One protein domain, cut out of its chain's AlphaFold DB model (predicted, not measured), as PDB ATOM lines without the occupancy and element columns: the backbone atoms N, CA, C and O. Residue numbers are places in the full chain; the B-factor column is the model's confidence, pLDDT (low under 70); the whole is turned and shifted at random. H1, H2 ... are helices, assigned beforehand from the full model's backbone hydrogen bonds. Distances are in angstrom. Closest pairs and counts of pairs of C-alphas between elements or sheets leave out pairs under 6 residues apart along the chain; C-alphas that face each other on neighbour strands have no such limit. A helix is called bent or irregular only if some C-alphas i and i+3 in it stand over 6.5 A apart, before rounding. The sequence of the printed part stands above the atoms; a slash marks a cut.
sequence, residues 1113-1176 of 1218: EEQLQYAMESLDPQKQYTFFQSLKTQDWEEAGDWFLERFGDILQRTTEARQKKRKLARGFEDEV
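This is residues 1113 to 1176 of the 1218 residues of the protein "MFS general substrate transporter" of Massarina eburnea CBS 473.64 (UniProt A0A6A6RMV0). One long helix, H3, gives the length, its residues 1148 to 1176 sticking out from a small head where H1 and H2 form a helical hairpin near its beginning. Printed are 64 residues with three named helices, in the order H1, H2, H3, and no named strand: all helix. The whole is extended, with a radius of gyration of the C-alphas of 18.9 A, spanning 58 by 24 by 16 A.

H3, residues 1137 to 1176, has a kink of 28 degrees near residue 1144 and is only just irregular: C-alphas 1142 and 1145 are 6.50 A apart. Its residues 1143 to 1146 alone only just touch H1, residues 1113 to 1122, with 3 pairs of C-alphas within 8 A, the closest Glu 1113 and Trp 1146 at 6.8 A; the tilt is steep, 66 degrees, the same way. H1 only just touches H2, residues 1125 to 1134, also with 3 pairs, the closest C-alphas being Ala 1119 and Gln 1128 at 6.1 A; this hairpin has a shallow tilt of 25 degrees, opposite ways. H2 and H3 are apart. Every O i to N i+4 pair is within hydrogen-bond range in H1 and H2, and 34 of 36 in H3.

H3 spans 57.8 A, ending at C-alpha 1176 (33.835, 43.517, 63.923). H1 spans 14.1 A from C-alpha 1113 (18.242, 28.325, 18.706), and H2 14.3 A.

The farthest C-alphas, Lys 1136 and Val 1176, are 59.0 A apart. The printed part has no cut, both links are tight, and no printed residue is under 70 in pLDDT.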
ATOM      1  N   GLU A1113      18.329  28.119  17.249       82.88
ATOM      2  CA  GLU A1113      18.242  28.325  18.706       82.88
ATOM      3  C   GLU A1113      17.402  27.255  19.433       82.88
ATOM      4  O   GLU A1113      17.808  26.749  20.483       82.88
ATOM      5  N   GLU A1114      16.249  26.870  18.873       83.56
ATOM      6  CA  GLU A1114      15.373  25.841  19.453       83.56
ATOM      7  C   GLU A1114      15.988  24.442  19.291       83.56
ATOM      8  O   GLU A1114      15.895  23.614  20.204       83.56
ATOM      9  N   GLN A1115      16.705  24.197  18.185       85.88
ATOM     10  CA  GLN A1115      17.478  22.966  17.980       85.88
ATOM     11  C   GLN A1115      18.636  22.845  18.986       85.88
ATOM     12  O   GLN A1115      18.806  21.787  19.597       85.88
ATOM     13  N   LEU A1116      19.396  23.926  19.213       84.88
ATOM     14  CA  LEU A1116      20.483  24.001  20.198       84.88
ATOM     15  C   LEU A1116      19.971  23.765  21.622       84.88
ATOM     16  O   LEU A1116      20.540  22.950  22.355       84.88
ATOM     17  N   GLN A1117      18.876  24.428  22.013       84.75
ATOM     18  CA  GLN A1117      18.291  24.234  23.338       84.75
ATOM     19  C   GLN A1117      17.784  22.796  23.517       84.75
ATOM     20  O   GLN A1117      18.107  22.157  24.519       84.75
ATOM     21  N   TYR A1118      17.065  22.246  22.532       85.50
ATOM     22  CA  TYR A1118      16.602  20.857  22.573       85.50
ATOM     23  C   TYR A1118      17.769  19.859  22.658       85.50
ATOM     24  O   TYR A1118      17.708  18.910  23.445       85.50
ATOM     25  N   ALA A1119      18.855  20.085  21.912       84.75
ATOM     26  CA  ALA A1119      20.052  19.253  21.968       84.75
ATOM     27  C   ALA A1119      20.719  19.288  23.354       84.75
ATOM     28  O   ALA A1119      21.042  18.234  23.910       84.75
ATOM     29  N   MET A1120      20.881  20.476  23.949       82.44
ATOM     30  CA  MET A1120      21.480  20.623  25.281       82.44
ATOM     31  C   MET A1120      20.603  20.078  26.417       82.44
ATOM     32  O   MET A1120      21.148  19.612  27.419       82.44
ATOM     33  N   GLU A1121      19.273  20.117  26.284       84.62
ATOM     34  CA  GLU A1121      18.340  19.680  27.334       84.62
ATOM     35  C   GLU A1121      17.908  18.205  27.237       84.62
ATOM     36  O   GLU A1121      17.505  17.641  28.255       84.62
ATOM     37  N   SER A1122      17.978  17.565  26.058       83.19
ATOM     38  CA  SER A1122      17.356  16.240  25.837       83.19
ATOM     39  C   SER A1122      18.222  15.145  25.196       83.19
ATOM     40  O   SER A1122      17.838  13.975  25.265       83.19
ATOM     41  N   LEU A1123      19.375  15.467  24.594       84.19
ATOM     42  CA  LEU A1123      20.265  14.461  23.996       84.19
ATOM     43  C   LEU A1123      21.332  13.968  24.988       84.19
ATOM     44  O   LEU A1123      21.890  14.746  25.757       84.19
ATOM     45  N   ASP A1124      21.679  12.679  24.910       83.25
ATOM     46  CA  ASP A1124      22.843  12.117  25.613       83.25
ATOM     47  C   ASP A1124      24.149  12.807  25.162       83.25
ATOM     48  O   ASP A1124      24.263  13.139  23.980       83.25
ATOM     49  N   PRO A1125      25.191  12.931  26.011       80.00
ATOM     50  CA  PRO A1125      26.437  13.631  25.658       80.00
ATOM     51  C   PRO A1125      27.109  13.151  24.361       80.00
ATOM     52  O   PRO A1125      27.666  13.944  23.607       80.00
ATOM     53  N   GLN A1126      27.019  11.853  24.058       75.44
ATOM     54  CA  GLN A1126      27.583  11.278  22.834       75.44
ATOM     55  C   GLN A1126      26.736  11.590  21.584       75.44
ATOM     56  O   GLN A1126      27.281  11.691  20.492       75.44
ATOM     57  N   LYS A1127      25.424  11.821  21.741       79.69
ATOM     58  CA  LYS A1127      24.534  12.317  20.676       79.69
ATOM     59  C   LYS A1127      24.662  13.829  20.495       79.69
ATOM     60  O   LYS A1127      24.613  14.296  19.365       79.69
ATOM     61  N   GLN A1128      24.880  14.579  21.580       82.06
ATOM     62  CA  GLN A1128      25.229  16.004  21.516       82.06
ATOM     63  C   GLN A1128      26.490  16.208  20.669       82.06
ATOM     64  O   GLN A1128      26.484  17.043  19.772       82.06
ATOM     65  N   TYR A1129      27.533  15.398  20.885       79.19
ATOM     66  CA  TYR A1129      28.746  15.419  20.062       79.19
ATOM     67  C   TYR A1129      28.449  15.200  18.567       79.19
ATOM     68  O   TYR A1129      28.805  16.051  17.754       79.19
ATOM     69  N   THR A1130      27.727  14.132  18.204       78.00
ATOM     70  CA  THR A1130      27.342  13.868  16.803       78.00
ATOM     71  C   THR A1130      26.470  14.982  16.211       78.00
ATOM     72  O   THR A1130      26.634  15.329  15.045       78.00
ATOM     73  N   PHE A1131      25.576  15.587  17.003       85.62
ATOM     74  CA  PHE A1131      24.770  16.733  16.576       85.62
ATOM     75  C   PHE A1131      25.649  17.950  16.250       85.62
ATOM     76  O   PHE A1131      25.545  18.482  15.146       85.62
ATOM     77  N   PHE A1132      26.571  18.336  17.139       82.69
ATOM     78  CA  PHE A1132      27.499  19.448  16.891       82.69
ATOM     79  C   PHE A1132      28.458  19.186  15.715       82.69
ATOM     80  O   PHE A1132      28.838  20.128  15.026       82.69
ATOM     81  N   GLN A1133      28.798  17.923  15.426       77.81
ATOM     82  CA  GLN A1133      29.519  17.538  14.202       77.81
ATOM     83  C   GLN A1133      28.665  17.589  12.921       77.81
ATOM     84  O   GLN A1133      29.224  17.540  11.830       77.81
ATOM     85  N   SER A1134      27.334  17.653  13.031       77.06
ATOM     86  CA  SER A1134      26.401  17.653  11.891       77.06
ATOM     87  C   SER A1134      25.853  19.036  11.509       77.06
ATOM     88  O   SER A1134      25.173  19.154  10.489       77.06
ATOM     89  N   LEU A1135      26.144  20.070  12.306       80.38
ATOM     90  CA  LEU A1135      25.840  21.473  11.995       80.38
ATOM     91  C   LEU A1135      26.768  21.990  10.885       80.38
ATOM     92  O   LEU A1135      27.973  21.736  10.915       80.38
ATOM     93  N   LYS A1136      26.218  22.748   9.933       79.44
ATOM     94  CA  LYS A1136      26.986  23.397   8.856       79.44
ATOM     95  C   LYS A1136      27.666  24.666   9.352       79.44
ATOM     96  O   LYS A1136      27.326  25.185  10.412       79.44
ATOM     97  N   THR A1137      28.557  25.230   8.542       75.62
ATOM     98  CA  THR A1137      29.252  26.491   8.848       75.62
ATOM     99  C   THR A1137      28.261  27.637   9.083       75.62
ATOM    100  O   THR A1137      28.401  28.374  10.052       75.62
ATOM    101  N   GLN A1138      27.206  27.730   8.267       77.81
ATOM    102  CA  GLN A1138      26.142  28.737   8.422       77.81
ATOM    103  C   GLN A1138      25.340  28.543   9.721       77.81
ATOM    104  O   GLN A1138      25.127  29.499  10.462       77.81
ATOM    105  N   ASP A1139      24.970  27.299  10.046       80.62
ATOM    106  CA  ASP A1139      24.260  26.980  11.293       80.62
ATOM    107  C   ASP A1139      25.149  27.283  12.528       80.62
ATOM    108  O   ASP A1139      24.651  27.683  13.580       80.62
ATOM    109  N   TRP A1140      26.475  27.125  12.401       80.75
ATOM    110  CA  TRP A1140      27.472  27.486  13.418       80.75
ATOM    111  C   TRP A1140      27.666  29.000  13.586       80.75
ATOM    112  O   TRP A1140      27.892  29.451  14.711       80.75
ATOM    113  N   GLU A1141      27.579  29.783  12.507       80.00
ATOM    114  CA  GLU A1141      27.604  31.250  12.568       80.00
ATOM    115  C   GLU A1141      26.360  31.783  13.299       80.00
ATOM    116  O   GLU A1141      26.503  32.573  14.235       80.00
ATOM    117  N   GLU A1142      25.161  31.279  12.976       80.62
ATOM    118  CA  GLU A1142      23.919  31.626  13.691       80.62
ATOM    119  C   GLU A1142      23.933  31.155  15.162       80.62
ATOM    120  O   GLU A1142      23.483  31.874  16.056       80.62
ATOM    121  N   ALA A1143      24.519  29.989  15.456       82.56
ATOM    122  CA  ALA A1143      24.693  29.499  16.827       82.56
ATOM    123  C   ALA A1143      25.613  30.382  17.698       82.56
ATOM    124  O   ALA A1143      25.545  30.321  18.931       82.56
ATOM    125  N   GLY A1144      26.489  31.187  17.084       80.62
ATOM    126  CA  GLY A1144      27.499  31.987  17.779       80.62
ATOM    127  C   GLY A1144      26.907  32.977  18.785       80.62
ATOM    128  O   GLY A1144      27.328  33.001  19.946       80.62
ATOM    129  N   ASP A1145      25.892  33.741  18.379       80.56
ATOM    130  CA  ASP A1145      25.252  34.744  19.239       80.56
ATOM    131  C   ASP A1145      24.494  34.101  20.415       80.56
ATOM    132  O   ASP A1145      24.587  34.582  21.547       80.56
ATOM    133  N   TRP A1146      23.849  32.948  20.195       84.75
ATOM    134  CA  TRP A1146      23.181  32.165  21.246       84.75
ATOM    135  C   TRP A1146      24.168  31.707  22.335       84.75
ATOM    136  O   TRP A1146      23.908  31.836  23.539       84.75
ATOM    137  N   PHE A1147      25.358  31.235  21.937       82.81
ATOM    138  CA  PHE A1147      26.428  30.906  22.884       82.81
ATOM    139  C   PHE A1147      26.979  32.145  23.606       82.81
ATOM    140  O   PHE A1147      27.254  32.074  24.810       82.81
ATOM    141  N   LEU A1148      27.125  33.281  22.914       80.75
ATOM    142  CA  LEU A1148      27.612  34.534  23.502       80.75
ATOM    143  C   LEU A1148      26.636  35.109  24.539       80.75
ATOM    144  O   LEU A1148      27.080  35.483  25.631       80.75
ATOM    145  N   GLU A1149      25.326  35.118  24.267       84.12
ATOM    146  CA  GLU A1149      24.312  35.519  25.250       84.12
ATOM    147  C   GLU A1149      24.371  34.607  26.481       84.12
ATOM    148  O   GLU A1149      24.478  35.082  27.620       84.12
ATOM    149  N   ARG A1150      24.391  33.283  26.273       80.69
ATOM    150  CA  ARG A1150      24.402  32.316  27.378       80.69
ATOM    151  C   ARG A1150      25.670  32.400  28.228       80.69
ATOM    152  O   ARG A1150      25.607  32.221  29.449       80.69
ATOM    153  N   PHE A1151      26.811  32.727  27.623       78.50
ATOM    154  CA  PHE A1151      28.055  33.001  28.341       78.50
ATOM    155  C   PHE A1151      28.003  34.341  29.097       78.50
ATOM    156  O   PHE A1151      28.433  34.417  30.253       78.50
ATOM    157  N   GLY A1152      27.409  35.380  28.499       84.75
ATOM    158  CA  GLY A1152      27.150  36.675  29.135       84.75
ATOM    159  C   GLY A1152      26.287  36.558  30.397       84.75
ATOM    160  O   GLY A1152      26.644  37.098  31.446       84.75
ATOM    161  N   ASP A1153      25.218  35.765  30.339       83.50
ATOM    162  CA  ASP A1153      24.322  35.465  31.463       83.50
ATOM    163  C   ASP A1153      25.081  34.788  32.635       83.50
ATOM    164  O   ASP A1153      24.949  35.163  33.807       83.50
ATOM    165  N   ILE A1154      26.008  33.866  32.338       82.19
ATOM    166  CA  ILE A1154      26.909  33.254  33.336       82.19
ATOM    167  C   ILE A1154      27.905  34.284  33.913       82.19
ATOM    168  O   ILE A1154      28.157  34.307  35.130       82.19
ATOM    169  N   LEU A1155      28.464  35.173  33.085       75.81
ATOM    170  CA  LEU A1155      29.349  36.257  33.534       75.81
ATOM    171  C   LEU A1155      28.622  37.271  34.432       75.81
ATOM    172  O   LEU A1155      29.196  37.717  35.435       75.81
ATOM    173  N   GLN A1156      27.355  37.588  34.148       85.62
ATOM    174  CA  GLN A1156      26.531  38.436  35.007       85.62
ATOM    175  C   GLN A1156      26.248  37.749  36.347       85.62
ATOM    176  O   GLN A1156      26.609  38.295  37.395       85.62
ATOM    177  N   ARG A1157      25.711  36.520  36.345       84.94
ATOM    178  CA  ARG A1157      25.396  35.764  37.576       84.94
ATOM    179  C   ARG A1157      26.623  35.585  38.478       84.94
ATOM    180  O   ARG A1157      26.549  35.767  39.698       84.94
ATOM    181  N   THR A1158      27.793  35.289  37.903       72.88
ATOM    182  CA  THR A1158      29.046  35.198  38.676       72.88
ATOM    183  C   THR A1158      29.531  36.560  39.181       72.88
ATOM    184  O   THR A1158      30.084  36.641  40.284       72.88
ATOM    185  N   THR A1159      29.287  37.648  38.447       83.12
ATOM    186  CA  THR A1159      29.575  39.022  38.887       83.12
ATOM    187  C   THR A1159      28.670  39.456  40.038       83.12
ATOM    188  O   THR A1159      29.172  39.949  41.051       83.12
ATOM    189  N   GLU A1160      27.368  39.195  39.967       88.19
ATOM    190  CA  GLU A1160      26.417  39.442  41.054       88.19
ATOM    191  C   GLU A1160      26.762  38.629  42.309       88.19
ATOM    192  O   GLU A1160      26.808  39.177  43.413       88.19
ATOM    193  N   ALA A1161      27.132  37.352  42.160       80.69
ATOM    194  CA  ALA A1161      27.604  36.524  43.270       80.69
ATOM    195  C   ALA A1161      28.880  37.094  43.930       80.69
ATOM    196  O   ALA A1161      29.000  37.096  45.163       80.69
ATOM    197  N   ARG A1162      29.821  37.638  43.138       79.06
ATOM    198  CA  ARG A1162      31.003  38.365  43.649       79.06
ATOM    199  C   ARG A1162      30.592  39.651  44.380       79.06
ATOM    200  O   ARG A1162      31.136  39.931  45.450       79.06
ATOM    201  N   GLN A1163      29.624  40.414  43.865       83.56
ATOM    202  CA  GLN A1163      29.108  41.617  44.531       83.56
ATOM    203  C   GLN A1163      28.395  41.291  45.855       83.56
ATOM    204  O   GLN A1163      28.669  41.943  46.864       83.56
ATOM    205  N   LYS A1164      27.548  40.254  45.893       88.75
ATOM    206  CA  LYS A1164      26.849  39.791  47.106       88.75
ATOM    207  C   LYS A1164      27.846  39.370  48.191       88.75
ATOM    208  O   LYS A1164      27.724  39.819  49.330       88.75
ATOM    209  N   LYS A1165      28.904  38.629  47.829       80.69
ATOM    210  CA  LYS A1165      30.021  38.305  48.741       80.69
ATOM    211  C   LYS A1165      30.760  39.558  49.242       80.69
ATOM    212  O   LYS A1165      31.037  39.645  50.432       80.69
ATOM    213  N   ARG A1166      31.019  40.558  48.386       82.19
ATOM    214  CA  ARG A1166      31.642  41.845  48.785       82.19
ATOM    215  C   ARG A1166      30.759  42.720  49.690       82.19
ATOM    216  O   ARG A1166      31.302  43.502  50.465       82.19
ATOM    217  N   LYS A1167      29.426  42.630  49.584       89.31
ATOM    218  CA  LYS A1167      28.489  43.296  50.510       89.31
ATOM    219  C   LYS A1167      28.485  42.599  51.875       89.31
ATOM    220  O   LYS A1167      28.604  43.271  52.892       89.31
ATOM    221  N   LEU A1168      28.424  41.265  51.891       87.69
ATOM    222  CA  LEU A1168      28.418  40.472  53.126       87.69
ATOM    223  C   LEU A1168      29.750  40.565  53.892       87.69
ATOM    224  O   LEU A1168      29.731  40.670  55.114       87.69
ATOM    225  N   ALA A1169      30.888  40.611  53.189       77.88
ATOM    226  CA  ALA A1169      32.195  40.857  53.803       77.88
ATOM    227  C   ALA A1169      32.248  42.211  54.533       77.88
ATOM    228  O   ALA A1169      32.605  42.242  55.706       77.88
ATOM    229  N   ARG A1170      31.793  43.300  53.894       81.12
ATOM    230  CA  ARG A1170      31.735  44.624  54.538       81.12
ATOM    231  C   ARG A1170      30.806  44.660  55.750       81.12
ATOM    232  O   ARG A1170      31.207  45.155  56.791       81.12
ATOM    233  N   GLY A1171      29.629  44.037  55.671       89.50
ATOM    234  CA  GLY A1171      28.736  43.925  56.832       89.50
ATOM    235  C   GLY A1171      29.348  43.156  58.016       89.50
ATOM    236  O   GLY A1171      29.002  43.427  59.164       89.50
ATOM    237  N   PHE A1172      30.279  42.230  57.756       86.00
ATOM    238  CA  PHE A1172      31.062  41.557  58.795       86.00
ATOM    239  C   PHE A1172      32.198  42.444  59.332       86.00
ATOM    240  O   PHE A1172      32.410  42.485  60.541       86.00
ATOM    241  N   GLU A1173      32.890  43.192  58.468       82.50
ATOM    242  CA  GLU A1173      33.911  44.181  58.853       82.50
ATOM    243  C   GLU A1173      33.311  45.281  59.760       82.50
ATOM    244  O   GLU A1173      33.845  45.536  60.841       82.50
ATOM    245  N   ASP A1174      32.145  45.832  59.398       89.88
ATOM    246  CA  ASP A1174      31.394  46.822  60.190       89.88
ATOM    247  C   ASP A1174      30.986  46.280  61.578       89.88
ATOM    248  O   ASP A1174      30.991  46.997  62.582       89.88
ATOM    249  N   GLU A1175      30.602  45.002  61.655       90.38
ATOM    250  CA  GLU A1175      30.211  44.332  62.902       90.38
ATOM    251  C   GLU A1175      31.421  44.021  63.797       90.38
ATOM    252  O   GLU A1175      31.353  44.183  65.020       90.38
ATOM    253  N   VAL A1176      32.560  43.646  63.205       83.50
ATOM    254  CA  VAL A1176      33.835  43.517  63.923       83.50
ATOM    255  C   VAL A1176      34.276  44.871  64.483       83.50
ATOM    256  O   VAL A1176      34.674  44.934  65.649       83.50
TER     257      VAL A1176